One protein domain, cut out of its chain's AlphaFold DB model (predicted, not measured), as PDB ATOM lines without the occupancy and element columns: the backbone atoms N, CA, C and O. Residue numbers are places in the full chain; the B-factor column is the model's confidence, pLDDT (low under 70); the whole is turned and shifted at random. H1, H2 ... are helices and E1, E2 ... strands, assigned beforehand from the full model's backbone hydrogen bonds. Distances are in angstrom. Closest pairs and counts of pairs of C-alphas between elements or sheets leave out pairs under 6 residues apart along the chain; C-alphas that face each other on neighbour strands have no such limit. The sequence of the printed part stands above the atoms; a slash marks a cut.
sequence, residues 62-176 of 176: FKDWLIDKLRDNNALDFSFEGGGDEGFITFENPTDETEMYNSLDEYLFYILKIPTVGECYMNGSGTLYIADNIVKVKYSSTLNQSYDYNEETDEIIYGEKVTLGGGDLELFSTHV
ATOM      1  N   PHE A  62     160.719 175.001 140.175       94.81
ATOM      2  CA  PHE A  62     159.900 173.900 140.703       94.81
ATOM      3  C   PHE A  62     160.147 173.574 142.182       94.81
ATOM      4  O   PHE A  62     159.385 172.800 142.759       94.81
ATOM      5  N   LYS A  63     161.211 174.097 142.804       95.06
ATOM      6  CA  LYS A  63     161.678 173.654 144.130       95.06
ATOM      7  C   LYS A  63     160.597 173.673 145.206       95.06
ATOM      8  O   LYS A  63     160.375 172.647 145.848       95.06
ATOM      9  N   ASP A  64     159.939 174.812 145.402       95.31
ATOM     10  CA  ASP A  64     158.932 174.960 146.460       95.31
ATOM     11  C   ASP A  64     157.733 174.039 146.202       95.31
ATOM     12  O   ASP A  64     157.284 173.324 147.097       95.31
ATOM     13  N   TRP A  65     157.301 173.963 144.941       95.31
ATOM     14  CA  TRP A  65     156.248 173.055 144.501       95.31
ATOM     15  C   TRP A  65     156.586 171.584 144.774       95.31
ATOM     16  O   TRP A  65     155.757 170.847 145.306       95.31
ATOM     17  N   LEU A  66     157.806 171.144 144.449       95.75
ATOM     18  CA  LEU A  66     158.215 169.758 144.659       95.75
ATOM     19  C   LEU A  66     158.275 169.425 146.150       95.75
ATOM     20  O   LEU A  66     157.868 168.336 146.546       95.75
ATOM     21  N   ILE A  67     158.747 170.354 146.987       95.75
ATOM     22  CA  ILE A  67     158.763 170.169 148.442       95.75
ATOM     23  C   ILE A  67     157.341 169.956 148.965       95.75
ATOM     24  O   ILE A  67     157.115 169.013 149.725       95.75
ATOM     25  N   ASP A  68     156.392 170.796 148.556       94.25
ATOM     26  CA  ASP A  68     154.997 170.672 148.980       94.25
ATOM     27  C   ASP A  68     154.383 169.357 148.478       94.25
ATOM     28  O   ASP A  68     153.814 168.592 149.259       94.25
ATOM     29  N   LYS A  69     154.629 169.000 147.214       92.44
ATOM     30  CA  LYS A  69     154.154 167.744 146.621       92.44
ATOM     31  C   LYS A  69     154.688 166.501 147.332       92.44
ATOM     32  O   LYS A  69     153.941 165.548 147.560       92.44
ATOM     33  N   LEU A  70     155.969 166.498 147.700       94.25
ATOM     34  CA  LEU A  70     156.598 165.388 148.420       94.25
ATOM     35  C   LEU A  70     156.167 165.322 149.886       94.25
ATOM     36  O   LEU A  70     156.145 164.235 150.458       94.25
ATOM     37  N   ARG A  71     155.795 166.448 150.502       93.62
ATOM     38  CA  ARG A  71     155.193 166.452 151.845       93.62
ATOM     39  C   ARG A  71     153.795 165.842 151.845       93.62
ATOM     40  O   ARG A  71     153.456 165.153 152.805       93.62
ATOM     41  N   ASP A  72     153.026 166.049 150.781       88.69
ATOM     42  CA  ASP A  72     151.664 165.521 150.665       88.69
ATOM     43  C   ASP A  72     151.639 164.030 150.297       88.69
ATOM     44  O   ASP A  72     150.892 163.251 150.894       88.69
ATOM     45  N   ASN A  73     152.479 163.610 149.345       81.94
ATOM     46  CA  ASN A  73     152.450 162.254 148.780       81.94
ATOM     47  C   ASN A  73     153.573 161.329 149.282       81.94
ATOM     48  O   ASN A  73     153.622 160.164 148.892       81.94
ATOM     49  N   ASN A  74     154.460 161.812 150.162       89.00
ATOM     50  CA  ASN A  74     155.700 161.178 150.648       89.00
ATOM     51  C   ASN A  74     156.774 160.910 149.579       89.00
ATOM     52  O   ASN A  74     157.966 160.953 149.894       89.00
ATOM     53  N   ALA A  75     156.374 160.619 148.343       94.19
ATOM     54  CA  ALA A  75     157.260 160.286 147.244       94.19
ATOM     55  C   ALA A  75     156.650 160.664 145.887       94.19
ATOM     56  O   ALA A  75     155.432 160.811 145.755       94.19
ATOM     57  N   LEU A  76     157.509 160.809 144.880       95.25
ATOM     58  CA  LEU A  76     157.129 160.968 143.480       95.25
ATOM     59  C   LEU A  76     157.972 160.022 142.623       95.25
ATOM     60  O   LEU A  76     159.184 160.206 142.498       95.25
ATOM     61  N   ASP A  77     157.315 159.018 142.054       96.19
ATOM     62  CA  ASP A  77     157.942 158.007 141.207       96.19
ATOM     63  C   ASP A  77     157.993 158.459 139.745       96.19
ATOM     64  O   ASP A  77     157.103 159.161 139.249       96.19
ATOM     65  N   PHE A  78     159.058 158.060 139.052       95.88
ATOM     66  CA  PHE A  78     159.255 158.346 137.639       95.88
ATOM     67  C   PHE A  78     160.044 157.244 136.927       95.88
ATOM     68  O   PHE A  78     160.856 156.528 137.520       95.88
ATOM     69  N   SER A  79     159.846 157.151 135.619       96.44
ATOM     70  CA  SER A  79     160.677 156.385 134.691       96.44
ATOM     71  C   SER A  79     161.293 157.311 133.657       96.44
ATOM     72  O   SER A  79     160.764 158.388 133.393       96.44
ATOM     73  N   PHE A  80     162.404 156.900 133.061       94.44
ATOM     74  CA  PHE A  80     163.051 157.680 132.019       94.44
ATOM     75  C   PHE A  80     163.690 156.811 130.951       94.44
ATOM     76  O   PHE A  80     164.150 155.696 131.215       94.44
ATOM     77  N   GLU A  81     163.751 157.375 129.756       92.31
ATOM     78  CA  GLU A  81     164.407 156.829 128.578       92.31
ATOM     79  C   GLU A  81     165.146 157.979 127.896       92.31
ATOM     80  O   GLU A  81     164.625 159.086 127.813       92.31
ATOM     81  N   GLY A  82     166.371 157.759 127.440       89.00
ATOM     82  CA  GLY A  82     167.126 158.765 126.703       89.00
ATOM     83  C   GLY A  82     168.170 158.133 125.806       89.00
ATOM     84  O   GLY A  82     168.675 157.053 126.113       89.00
ATOM     85  N   GLY A  83     168.476 158.782 124.691       84.25
ATOM     86  CA  GLY A  83     169.434 158.307 123.699       84.25
ATOM     87  C   GLY A  83     168.897 158.423 122.280       84.25
ATOM     88  O   GLY A  83     167.713 158.664 122.074       84.25
ATOM     89  N   GLY A  84     169.766 158.245 121.286       75.75
ATOM     90  CA  GLY A  84     169.397 158.463 119.888       75.75
ATOM     91  C   GLY A  84     169.281 159.954 119.572       75.75
ATOM     92  O   GLY A  84     170.302 160.613 119.359       75.75
ATOM     93  N   ASP A  85     168.060 160.477 119.527       76.31
ATOM     94  CA  ASP A  85     167.725 161.864 119.188       76.31
ATOM     95  C   ASP A  85     166.926 162.610 120.270       76.31
ATOM     96  O   ASP A  85     166.817 163.837 120.198       76.31
ATOM     97  N   GLU A  86     166.411 161.905 121.281       80.06
ATOM     98  CA  GLU A  86     165.601 162.498 122.341       80.06
ATOM     99  C   GLU A  86     165.687 161.739 123.676       80.06
ATOM    100  O   GLU A  86     166.349 160.711 123.830       80.06
ATOM    101  N   GLY A  87     165.037 162.299 124.692       85.38
ATOM    102  CA  GLY A  87     164.837 161.639 125.968       85.38
ATOM    103  C   GLY A  87     163.569 162.139 126.640       85.38
ATOM    104  O   GLY A  87     163.159 163.283 126.448       85.38
ATOM    105  N   PHE A  88     162.973 161.272 127.450       89.12
ATOM    106  CA  PHE A  88     161.735 161.521 128.164       89.12
ATOM    107  C   PHE A  88     161.816 161.074 129.619       89.12
ATOM    108  O   PHE A  88     162.296 159.973 129.911       89.12
ATOM    109  N   ILE A  89     161.249 161.876 130.520       93.69
ATOM    110  CA  ILE A  89     160.896 161.450 131.875       93.69
ATOM    111  C   ILE A  89     159.376 161.383 131.990       93.69
ATOM    112  O   ILE A  89     158.650 162.314 131.654       93.69
ATOM    113  N   THR A  90     158.881 160.259 132.492       94.69
ATOM    114  CA  THR A  90     157.464 160.038 132.772       94.69
ATOM    115  C   THR A  90     157.266 159.941 134.275       94.69
ATOM    116  O   THR A  90     157.814 159.047 134.913       94.69
ATOM    117  N   PHE A  91     156.467 160.842 134.840       93.94
ATOM    118  CA  PHE A  91     156.087 160.806 136.252       93.94
ATOM    119  C   PHE A  91     154.803 160.003 136.447       93.94
ATOM    120  O   PHE A  91     153.881 160.091 135.632       93.94
ATOM    121  N   GLU A  92     154.703 159.255 137.545       89.19
ATOM    122  CA  GLU A  92     153.453 158.586 137.897       89.19
ATOM    123  C   GLU A  92     152.398 159.609 138.352       89.19
ATOM    124  O   GLU A  92     152.647 160.441 139.224       89.19
ATOM    125  N   ASN A  93     151.193 159.526 137.778       82.56
ATOM    126  CA  ASN A  93     150.045 160.391 138.088       82.56
ATOM    127  C   ASN A  93     150.325 161.907 137.938       82.56
ATOM    128  O   ASN A  93     150.197 162.657 138.913       82.56
ATOM    129  N   PRO A  94     150.679 162.390 136.732       77.62
ATOM    130  CA  PRO A  94     150.905 163.813 136.514       77.62
ATOM    131  C   PRO A  94     149.617 164.623 136.737       77.62
ATOM    132  O   PRO A  94     148.526 164.225 136.328       77.62
ATOM    133  N   THR A  95     149.755 165.768 137.402       81.94
ATOM    134  CA  THR A  95     148.716 166.801 137.577       81.94
ATOM    135  C   THR A  95     148.827 167.870 136.478       81.94
ATOM    136  O   THR A  95     149.804 167.885 135.733       81.94
ATOM    137  N   ASP A  96     147.871 168.809 136.400       81.31
ATOM    138  CA  ASP A  96     147.848 169.935 135.431       81.31
ATOM    139  C   ASP A  96     148.962 170.998 135.652       81.31
ATOM    140  O   ASP A  96     148.843 172.162 135.276       81.31
ATOM    141  N   GLU A  97     150.080 170.616 136.264       86.25
ATOM    142  CA  GLU A  97     151.199 171.482 136.658       86.25
ATOM    143  C   GLU A  97     152.357 171.370 135.652       86.25
ATOM    144  O   GLU A  97     153.514 171.170 136.021       86.25
ATOM    145  N   THR A  98     152.036 171.460 134.357       86.81
ATOM    146  CA  THR A  98     152.948 171.144 133.244       86.81
ATOM    147  C   THR A  98     154.278 171.899 133.309       86.81
ATOM    148  O   THR A  98     155.319 171.308 133.066       86.81
ATOM    149  N   GLU A  99     154.279 173.183 133.675       90.88
ATOM    150  CA  GLU A  99     155.517 173.978 133.757       90.88
ATOM    151  C   GLU A  99     156.485 173.459 134.834       90.88
ATOM    152  O   GLU A  99     157.698 173.401 134.608       90.88
ATOM    153  N   MET A 100     155.950 173.041 135.986       94.44
ATOM    154  CA  MET A 100     156.750 172.498 137.086       94.44
ATOM    155  C   MET A 100     157.344 171.146 136.704       94.44
ATOM    156  O   MET A 100     158.532 170.911 136.918       94.44
ATOM    157  N   TYR A 101     156.536 170.285 136.077       93.94
ATOM    158  CA  TYR A 101     156.994 168.994 135.577       93.94
ATOM    159  C   TYR A 101     158.038 169.129 134.475       93.94
ATOM    160  O   TYR A 101     159.043 168.440 134.547       93.94
ATOM    161  N   ASN A 102     157.857 170.040 133.518       92.56
ATOM    162  CA  ASN A 102     158.838 170.269 132.455       92.56
ATOM    163  C   ASN A 102     160.180 170.759 133.020       92.56
ATOM    164  O   ASN A 102     161.239 170.311 132.594       92.56
ATOM    165  N   SER A 103     160.142 171.660 134.007       94.94
ATOM    166  CA  SER A 103     161.363 172.168 134.645       94.94
ATOM    167  C   SER A 103     162.062 171.091 135.480       94.94
ATOM    168  O   SER A 103     163.291 171.028 135.499       94.94
ATOM    169  N   LEU A 104     161.292 170.237 136.165       95.50
ATOM    170  CA  LEU A 104     161.814 169.098 136.920       95.50
ATOM    171  C   LEU A 104     162.391 168.018 135.998       95.50
ATOM    172  O   LEU A 104     163.452 167.479 136.296       95.50
ATOM    173  N   ASP A 105     161.706 167.713 134.899       94.31
ATOM    174  CA  ASP A 105     162.152 166.788 133.857       94.31
ATOM    175  C   ASP A 105     163.536 167.204 133.344       94.31
ATOM    176  O   ASP A 105     164.531 166.495 133.520       94.31
ATOM    177  N   GLU A 106     163.634 168.436 132.849       92.81
ATOM    178  CA  GLU A 106     164.888 168.963 132.330       92.81
ATOM    179  C   GLU A 106     165.992 168.999 133.405       92.81
ATOM    180  O   GLU A 106     167.138 168.624 133.149       92.81
ATOM    181  N   TYR A 107     165.660 169.370 134.644       94.12
ATOM    182  CA  TYR A 107     166.604 169.324 135.760       94.12
ATOM    183  C   TYR A 107     167.145 167.909 136.011       94.12
ATOM    184  O   TYR A 107     168.353 167.725 136.190       94.12
ATOM    185  N   LEU A 108     166.279 166.893 136.000       93.69
ATOM    186  CA  LEU A 108     166.674 165.501 136.206       93.69
ATOM    187  C   LEU A 108     167.531 164.970 135.053       93.69
ATOM    188  O   LEU A 108     168.483 164.239 135.330       93.69
ATOM    189  N   PHE A 109     167.294 165.388 133.805       91.12
ATOM    190  CA  PHE A 109     168.195 165.099 132.680       91.12
ATOM    191  C   PHE A 109     169.633 165.524 132.983       91.12
ATOM    192  O   PHE A 109     170.573 164.727 132.860       91.12
ATOM    193  N   TYR A 110     169.814 166.760 133.455       89.44
ATOM    194  CA  TYR A 110     171.139 167.277 133.779       89.44
ATOM    195  C   TYR A 110     171.744 166.630 135.017       89.44
ATOM    196  O   TYR A 110     172.950 166.361 135.022       89.44
ATOM    197  N   ILE A 111     170.964 166.383 136.068       90.25
ATOM    198  CA  ILE A 111     171.483 165.821 137.319       90.25
ATOM    199  C   ILE A 111     171.829 164.338 137.167       90.25
ATOM    200  O   ILE A 111     172.928 163.931 137.548       90.25
ATOM    201  N   LEU A 112     170.944 163.546 136.558       89.38
ATOM    202  CA  LEU A 112     171.129 162.104 136.366       89.38
ATOM    203  C   LEU A 112     172.014 161.765 135.160       89.38
ATOM    204  O   LEU A 112     172.358 160.600 134.971       89.38
ATOM    205  N   LYS A 113     172.420 162.778 134.380       87.06
ATOM    206  CA  LYS A 113     173.278 162.645 133.191       87.06
ATOM    207  C   LYS A 113     172.681 161.701 132.150       87.06
ATOM    208  O   LYS A 113     173.404 160.912 131.546       87.06
ATOM    209  N   ILE A 114     171.370 161.801 131.949       88.25
ATOM    210  CA  ILE A 114     170.673 161.003 130.944       88.25
ATOM    211  C   ILE A 114     171.119 161.511 129.559       88.25
ATOM    212  O   ILE A 114     171.029 162.716 129.303       88.25
ATOM    213  N   PRO A 115     171.654 160.646 128.680       85.31
ATOM    214  CA  PRO A 115     172.023 161.031 127.327       85.31
ATOM    215  C   PRO A 115     170.774 161.427 126.538       85.31
ATOM    216  O   PRO A 115     169.744 160.768 126.629       85.31
ATOM    217  N   THR A 116     170.880 162.498 125.756       79.19
ATOM    218  CA  THR A 116     169.796 162.988 124.889       79.19
ATOM    219  C   THR A 116     170.108 162.836 123.405       79.19
ATOM    220  O   THR A 116     169.230 163.053 122.584       79.19
ATOM    221  N   VAL A 117     171.353 162.490 123.051       77.25
ATOM    222  CA  VAL A 117     171.797 162.323 121.661       77.25
ATOM    223  C   VAL A 117     172.895 161.260 121.531       77.25
ATOM    224  O   VAL A 117     173.708 161.082 122.443       77.25
ATOM    225  N   GLY A 118     172.969 160.620 120.363       74.19
ATOM    226  CA  GLY A 118     174.037 159.699 119.956       74.19
ATOM    227  C   GLY A 118     173.736 158.219 120.212       74.19
ATOM    228  O   GLY A 118     172.627 157.842 120.574       74.19
ATOM    229  N   GLU A 119     174.750 157.367 120.053       76.81
ATOM    230  CA  GLU A 119     174.653 155.892 120.132       76.81
ATOM    231  C   GLU A 119     174.611 155.341 121.575       76.81
ATOM    232  O   GLU A 119     174.900 154.171 121.841       76.81
ATOM    233  N   CYS A 120     174.273 156.206 122.530       81.50
ATOM    234  CA  CYS A 120     174.161 155.889 123.945       81.50
ATOM    235  C   CYS A 120     172.689 155.921 124.345       81.50
ATOM    236  O   CYS A 120     172.067 156.977 124.299       81.50
ATOM    237  N   TYR A 121     172.172 154.790 124.808       87.00
ATOM    238  CA  TYR A 121     170.808 154.628 125.289       87.00
ATOM    239  C   TYR A 121     170.807 154.385 126.788       87.00
ATOM    240  O   TYR A 121     171.513 153.511 127.284       87.00
ATOM    241  N   MET A 122     169.989 155.114 127.527       89.50
ATOM    242  CA  MET A 122     169.842 154.962 128.962       89.50
ATOM    243  C   MET A 122     168.371 154.873 129.320       89.50
ATOM    244  O   MET A 122     167.593 155.773 129.029       89.50
ATOM    245  N   ASN A 123     168.001 153.802 130.005       92.19
ATOM    246  CA  ASN A 123     166.657 153.627 130.528       92.19
ATOM    247  C   ASN A 123     166.718 153.361 132.029       92.19
ATOM    248  O   ASN A 123     167.617 152.670 132.522       92.19
ATOM    249  N   GLY A 124     165.773 153.906 132.779       93.31
ATOM    250  CA  GLY A 124     165.795 153.807 134.226       93.31
ATOM    251  C   GLY A 124     164.500 154.226 134.892       93.31
ATOM    252  O   GLY A 124     163.499 154.547 134.259       93.31
ATOM    253  N   SER A 125     164.532 154.173 136.213       95.75
ATOM    254  CA  SER A 125     163.457 154.650 137.070       95.75
ATOM    255  C   SER A 125     164.032 155.190 138.363       95.75
ATOM    256  O   SER A 125     165.160 154.854 138.752       95.75
ATOM    257  N   GLY A 126     163.261 156.035 139.025       95.38
ATOM    258  CA  GLY A 126     163.628 156.567 140.315       95.38
ATOM    259  C   GLY A 126     162.440 157.072 141.107       95.38
ATOM    260  O   GLY A 126     161.314 157.157 140.624       95.38
ATOM    261  N   THR A 127     162.747 157.419 142.346       96.75
ATOM    262  CA  THR A 127     161.802 157.954 143.314       96.75
ATOM    263  C   THR A 127     162.413 159.195 143.938       96.75
ATOM    264  O   THR A 127     163.527 159.148 144.471       96.75
ATOM    265  N   LEU A 128     161.679 160.302 143.887       96.94
ATOM    266  CA  LEU A 128     161.970 161.519 144.636       96.94
ATOM    267  C   LEU A 128     161.294 161.440 146.001       96.94
ATOM    268  O   LEU A 128     160.141 161.030 146.092       96.94
ATOM    269  N   TYR A 129     161.991 161.839 147.060       96.94
ATOM    270  CA  TYR A 129     161.455 161.852 148.423       96.94
ATOM    271  C   TYR A 129     162.228 162.836 149.300       96.94
ATOM    272  O   TYR A 129     163.320 163.289 148.952       96.94
ATOM    273  N   ILE A 130     161.659 163.166 150.458       96.19
ATOM    274  CA  ILE A 130     162.330 163.978 151.474       96.19
ATOM    275  C   ILE A 130     162.850 163.062 152.580       96.19
ATOM    276  O   ILE A 130     162.086 162.316 153.191       96.19
ATOM    277  N   ALA A 131     164.140 163.165 152.886       94.50
ATOM    278  CA  ALA A 131     164.749 162.565 154.067       94.50
ATOM    279  C   ALA A 131     165.685 163.579 154.730       94.50
ATOM    280  O   ALA A 131     166.463 164.242 154.050       94.50
ATOM    281  N   ASP A 132     165.590 163.721 156.054       93.38
ATOM    282  CA  ASP A 132     166.438 164.624 156.848       93.38
ATOM    283  C   ASP A 132     166.449 166.088 156.357       93.38
ATOM    284  O   ASP A 132     167.467 166.772 156.429       93.38
ATOM    285  N   ASN A 133     165.298 166.597 155.894       93.31
ATOM    286  CA  ASN A 133     165.143 167.934 155.287       93.31
ATOM    287  C   ASN A 133     165.929 168.131 153.980       93.31
ATOM    288  O   ASN A 133     166.274 169.256 153.615       93.31
ATOM    289  N   ILE A 134     166.213 167.045 153.267       95.06
ATOM    290  CA  ILE A 134     166.873 167.057 151.965       95.06
ATOM    291  C   ILE A 134     165.957 166.339 150.977       95.06
ATOM    292  O   ILE A 134     165.475 165.239 151.256       95.06
ATOM    293  N   VAL A 135     165.713 166.964 149.828       95.38
ATOM    294  CA  VAL A 135     165.103 166.294 148.680       95.38
ATOM    295  C   VAL A 135     166.165 165.400 148.055       95.38
ATOM    296  O   VAL A 135     167.243 165.866 147.678       95.38
ATOM    297  N   LYS A 136     165.865 164.108 147.973       95.81
ATOM    298  CA  LYS A 136     166.750 163.077 147.440       95.81
ATOM    299  C   LYS A 136     166.076 162.357 146.287       95.81
ATOM    300  O   LYS A 136     164.849 162.269 146.229       95.81
ATOM    301  N   VAL A 137     166.893 161.817 145.395       95.38
ATOM    302  CA  VAL A 137     166.469 160.878 144.365       95.38
ATOM    303  C   VAL A 137     167.181 159.553 144.570       95.38
ATOM    304  O   VAL A 137     168.406 159.490 144.664       95.38
ATOM    305  N   LYS A 138     166.409 158.474 144.617       95.19
ATOM    306  CA  LYS A 138     166.934 157.114 144.537       95.19
ATOM    307  C   LYS A 138     166.590 156.575 143.165       95.19
ATOM    308  O   LYS A 138     165.415 156.516 142.824       95.19
ATOM    309  N   TYR A 139     167.594 156.189 142.386       93.25
ATOM    310  CA  TYR A 139     167.373 155.731 141.017       93.25
ATOM    311  C   TYR A 139     168.208 154.499 140.666       93.25
ATOM    312  O   TYR A 139     169.214 154.176 141.310       93.25
ATOM    313  N   SER A 140     167.752 153.808 139.629       93.12
ATOM    314  CA  SER A 140     168.441 152.699 138.982       93.12
ATOM    315  C   SER A 140     168.252 152.819 137.481       93.12
ATOM    316  O   SER A 140     167.147 153.071 137.000       93.12
ATOM    317  N   SER A 141     169.317 152.589 136.729       90.25
ATOM    318  CA  SER A 141     169.298 152.718 135.280       90.25
ATOM    319  C   SER A 141     170.261 151.761 134.608       90.25
ATOM    320  O   SER A 141     171.185 151.223 135.214       90.25
ATOM    321  N   THR A 142     170.048 151.559 133.323       89.25
ATOM    322  CA  THR A 142     170.905 150.777 132.448       89.25
ATOM    323  C   THR A 142     171.347 151.681 131.316       89.25
ATOM    324  O   THR A 142     170.504 152.187 130.587       89.25
ATOM    325  N   LEU A 143     172.653 151.890 131.194       86.75
ATOM    326  CA  LEU A 143     173.276 152.534 130.048       86.75
ATOM    327  C   LEU A 143     173.734 151.438 129.081       86.75
ATOM    328  O   LEU A 143     174.464 150.530 129.479       86.75
ATOM    329  N   ASN A 144     173.301 151.527 127.834       83.81
ATOM    330  CA  ASN A 144     173.743 150.705 126.722       83.81
ATOM    331  C   ASN A 144     174.416 151.626 125.706       83.81
ATOM    332  O   ASN A 144     173.818 152.605 125.270       83.81
ATOM    333  N   GLN A 145     175.639 151.310 125.315       79.38
ATOM    334  CA  GLN A 145     176.311 151.971 124.209       79.38
ATOM    335  C   GLN A 145     176.452 150.976 123.066       79.38
ATOM    336  O   GLN A 145     176.976 149.882 123.279       79.38
ATOM    337  N   SER A 146     175.996 151.354 121.876       77.12
ATOM    338  CA  SER A 146     176.294 150.629 120.643       77.12
ATOM    339  C   SER A 146     177.540 151.241 120.009       77.12
ATOM    340  O   SER A 146     177.665 152.459 119.990       77.12
ATOM    341  N   TYR A 147     178.458 150.413 119.523       74.50
ATOM    342  CA  TYR A 147     179.598 150.865 118.710       74.50
ATOM    343  C   TYR A 147     179.505 150.377 117.267       74.50
ATOM    344  O   TYR A 147     180.172 150.918 116.391       74.50
ATOM    345  N   ASP A 148     178.751 149.299 117.043       72.38
ATOM    346  CA  ASP A 148     178.542 148.712 115.727       72.38
ATOM    347  C   ASP A 148     177.127 148.135 115.649       72.38
ATOM    348  O   ASP A 148     176.671 147.428 116.559       72.38
ATOM    349  N   TYR A 149     176.435 148.471 114.566       72.81
ATOM    350  CA  TYR A 149     175.010 148.250 114.383       72.81
ATOM    351  C   TYR A 149     174.740 147.622 113.023       72.81
ATOM    352  O   TYR A 149     175.141 148.154 111.988       72.81
ATOM    353  N   ASN A 150     174.025 146.499 113.010       75.94
ATOM    354  CA  ASN A 150     173.578 145.907 111.761       75.94
ATOM    355  C   ASN A 150     172.281 146.581 111.302       75.94
ATOM    356  O   ASN A 150     171.195 146.228 111.766       75.94
ATOM    357  N   GLU A 151     172.395 147.506 110.350       74.44
ATOM    358  CA  GLU A 151     171.251 148.230 109.782       74.44
ATOM    359  C   GLU A 151     170.212 147.319 109.100       74.44
ATOM    360  O   GLU A 151     169.046 147.692 108.995       74.44
ATOM    361  N   GLU A 152     170.592 146.123 108.636       80.94
ATOM    362  CA  GLU A 152     169.654 145.201 107.980       80.94
ATOM    363  C   GLU A 152     168.796 144.413 108.979       80.94
ATOM    364  O   GLU A 152     167.674 144.021 108.650       80.94
ATOM    365  N   THR A 153     169.321 144.149 110.180       78.00
ATOM    366  CA  THR A 153     168.664 143.301 111.191       78.00
ATOM    367  C   THR A 153     168.200 144.054 112.427       78.00
ATOM    368  O   THR A 153     167.497 143.460 113.237       78.00
ATOM    369  N   ASP A 154     168.552 145.334 112.562       68.25
ATOM    370  CA  ASP A 154     168.214 146.169 113.718       68.25
ATOM    371  C   ASP A 154     168.853 145.650 115.029       68.25
ATOM    372  O   ASP A 154     168.270 145.711 116.110       68.25
ATOM    373  N   GLU A 155     170.058 145.069 114.936       73.44
ATOM    374  CA  GLU A 155     170.739 144.420 116.067       73.44
ATOM    375  C   GLU A 155     172.111 145.044 116.357       73.44
ATOM    376  O   GLU A 155     172.910 145.301 115.453       73.44
ATOM    377  N   ILE A 156     172.409 145.222 117.650       68.50
ATOM    378  CA  ILE A 156     173.728 145.650 118.130       68.50
ATOM    379  C   ILE A 156     174.710 144.489 117.957       68.50
ATOM    380  O   ILE A 156     174.551 143.431 118.571       68.50
ATOM    381  N   ILE A 157     175.752 144.709 117.160       65.06
ATOM    382  CA  ILE A 157     176.825 143.735 116.936       65.06
ATOM    383  C   ILE A 157     177.840 143.809 118.083       65.06
ATOM    384  O   ILE A 157     178.296 142.780 118.589       65.06
ATOM    385  N   TYR A 158     178.179 145.027 118.516       62.34
ATOM    386  CA  TYR A 158     179.137 145.278 119.590       62.34
ATOM    387  C   TYR A 158     178.701 146.470 120.444       62.34
ATOM    388  O   TYR A 158     178.339 147.526 119.925       62.34
ATOM    389  N   GLY A 159     178.753 146.304 121.765       70.38
ATOM    390  CA  GLY A 159     178.305 147.325 122.701       70.38
ATOM    391  C   GLY A 159     178.696 147.043 124.145       70.38
ATOM    392  O   GLY A 159     179.017 145.911 124.515       70.38
ATOM    393  N   GLU A 160     178.640 148.083 124.968       78.31
ATOM    394  CA  GLU A 160     178.828 148.005 126.415       78.31
ATOM    395  C   GLU A 160     177.503 148.235 127.141       78.31
ATOM    396  O   GLU A 160     176.691 149.075 126.755       78.31
ATOM    397  N   LYS A 161     177.291 147.483 128.225       82.44
ATOM    398  CA  LYS A 161     176.112 147.604 129.081       82.44
ATOM    399  C   LYS A 161     176.535 147.793 130.525       82.44
ATOM    400  O   LYS A 161     177.199 146.930 131.101       82.44
ATOM    401  N   VAL A 162     176.097 148.892 131.127       81.75
ATOM    402  CA  VAL A 162     176.437 149.260 132.501       81.75
ATOM    403  C   VAL A 162     175.168 149.577 133.276       81.75
ATOM    404  O   VAL A 162     174.382 150.442 132.898       81.75
ATOM    405  N   THR A 163     174.968 148.887 134.396       84.19
ATOM    406  CA  THR A 163     173.939 149.268 135.367       84.19
ATOM    407  C   THR A 163     174.491 150.377 136.256       84.19
ATOM    408  O   THR A 163     175.543 150.221 136.873       84.19
ATOM    409  N   LEU A 164     173.774 151.495 136.312       79.88
ATOM    410  CA  LEU A 164     174.090 152.668 137.119       79.88
ATOM    411  C   LEU A 164     173.021 152.842 138.210       79.88
ATOM    412  O   LEU A 164     171.866 152.457 138.027       79.88
ATOM    413  N   GLY A 165     173.405 153.438 139.338       72.88
ATOM    414  CA  GLY A 165     172.509 153.718 140.464       72.88
ATOM    415  C   GLY A 165     172.696 152.783 141.663       72.88
ATOM    416  O   GLY A 165     173.721 152.117 141.801       72.88
ATOM    417  N   GLY A 166     171.709 152.767 142.564       66.31
ATOM    418  CA  GLY A 166     171.717 151.942 143.784       66.31
ATOM    419  C   GLY A 166     171.963 152.693 145.100       66.31
ATOM    420  O   GLY A 166     171.939 152.069 146.160       66.31
ATOM    421  N   GLY A 167     172.143 154.015 145.047       77.12
ATOM    422  CA  GLY A 167     172.251 154.893 146.214       77.12
ATOM    423  C   GLY A 167     171.366 156.131 146.097       77.12
ATOM    424  O   GLY A 167     170.750 156.373 145.057       77.12
ATOM    425  N   ASP A 168     171.322 156.900 147.178       89.25
ATOM    426  CA  ASP A 168     170.552 158.135 147.265       89.25
ATOM    427  C   ASP A 168     171.421 159.303 146.788       89.25
ATOM    428  O   ASP A 168     172.513 159.528 147.318       89.25
ATOM    429  N   LEU A 169     170.937 160.052 145.803       91.44
ATOM    430  CA  LEU A 169     171.549 161.293 145.346       91.44
ATOM    431  C   LEU A 169     170.806 162.475 145.974       91.44
ATOM    432  O   LEU A 169     169.585 162.580 145.877       91.44
ATOM    433  N   GLU A 170     171.544 163.364 146.630       93.06
ATOM    434  CA  GLU A 170     170.982 164.577 147.222       93.06
ATOM    435  C   GLU A 170     170.799 165.649 146.145       93.06
ATOM    436  O   GLU A 170     171.735 165.938 145.401       93.06
ATOM    437  N   LEU A 171     169.598 166.223 146.061       92.12
ATOM    438  CA  LEU A 171     169.281 167.287 145.108       92.12
ATOM    439  C   LEU A 171     169.462 168.653 145.769       92.12
ATOM    440  O   LEU A 171     170.337 169.423 145.387       92.12
ATOM    441  N   PHE A 172     168.667 168.935 146.805       93.06
ATOM    442  CA  PHE A 172     168.716 170.205 147.530       93.06
ATOM    443  C   PHE A 172     168.050 170.132 148.910       93.06
ATOM    444  O   PHE A 172     167.231 169.260 149.201       93.06
ATOM    445  N   SER A 173     168.389 171.094 149.771       92.06
ATOM    446  CA  SER A 173     167.781 171.280 151.096       92.06
ATOM    447  C   SER A 173     166.348 171.822 151.000       92.06
ATOM    448  O   SER A 173     166.068 172.701 150.179       92.06
ATOM    449  N   THR A 174     165.466 171.355 151.893       90.00
ATOM    450  CA  THR A 174     164.098 171.877 152.072       90.00
ATOM    451  C   THR A 174     164.049 173.172 152.885       90.00
ATOM    452  O   THR A 174     162.987 173.778 152.999       90.00
ATOM    453  N   HIS A 175     165.166 173.563 153.504       80.19
ATOM    454  CA  HIS A 175     165.322 174.857 154.170       80.19
ATOM    455  C   HIS A 175     165.970 175.852 153.207       80.19
ATOM    456  O   HIS A 175     166.978 175.514 152.576       80.19
ATOM    457  N   VAL A 176     165.382 177.048 153.119       56.62
ATOM    458  CA  VAL A 176     165.936 178.235 152.446       56.62
ATOM    459  C   VAL A 176     166.720 179.064 153.455       56.62
ATOM    460  O   VAL A 176     166.186 179.277 154.569       56.62
TER     461      VAL A 176
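What this domain is: This is residues 62 to 176 of the 176 residues of an uncharacterized protein of Chitinophaga dinghuensis (UniProt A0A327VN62). A long, twisted sheet of five strands curls round helix H2, and a second helix, H1, packs over the sheet near the end where E1 begins and E3 ends. The hairpin of E4 and E5 reaches to the other end of the long axis. The printed part has 115 residues, with two named helices and five named strands in the order H1, E1, E2, H2, E3, E4, E5; the antiparallel sheet runs E2, E1, E3, E4, E5, and the class is mixed, helices and strands. The whole is only just loose, close to compact, with a radius of gyration of the C-alphas of 16.1 A, and its elongated outline spans 52 by 29 by 21 A.

Where its parts are: Find C-alpha 62 at (159.900, 173.900, 140.703); from there H1 runs through residues 62 to 73, 16.0 A long. E1, residues 75 to 84, covers 30.0 A, and E2, residues 86 to 91, covers 16.9 A. At C-alpha 98, (152.948, 171.144, 133.244), you enter H2, residues 98 to 112, 20.5 A long. E3, residues 118 to 131, is 35.5 A long and bends by 54 degrees at residue 121. E4, residues 134 to 150, is 45.9 A long and bends by 59 degrees at residue 147. E5, residues 155 to 173, is 44.2 A long, bends by 90 degrees at residue 158 and ends at C-alpha 173, (167.781, 171.280, 151.096).

How they stand to each other: Begin at the edge strand E2, which forms a hairpin with E1; look for N 81 and O 88, 3.0 A apart. Across E1 and E3, N 80 and O 124 are 2.9 A apart. E3, E4 and E5 form a meander, each strand the antiparallel neighbour of the one before, with N 127 and O 138 at 2.9 A and N 143 and O 162 at 2.8 A. E2, H2 and E3 form a split strand-helix-strand unit, two strands running the same way with E1 between them, and its crossover is left-handed. H1 and H2 are on one face of the sheet, giving two layers. H1 lies over E3 at a height of 8.0 A over the sheet, and the closest C-alphas, those of Leu 70 and Tyr 129, are 6.0 A apart. On the local plane H1 runs slantwise to E3 at 53 degrees. H2 comes closest to E2 at the C-alphas of Asp 105 and Ile 89, 5.8 A apart. With residues 62 to 65 alone H1 touches H2, about perpendicular at 83 degrees, with the C-alphas of Phe 62 and Met 100 closest at 5.0 A. In both H1 and H2, every O i to N i+4 pair is within hydrogen-bond range. E2 and E5 are apart.

The domain as a whole: The two C-alphas farthest apart, those of Glu 152 and Val 176, the chain's last residue, are 55.5 A from each other. The printed part has no cut, and no link is long. Look for pLDDT under 70 at residue 154, residues 156 to 158, residue 166 and residue 176; the mean of the printed part is 86.9.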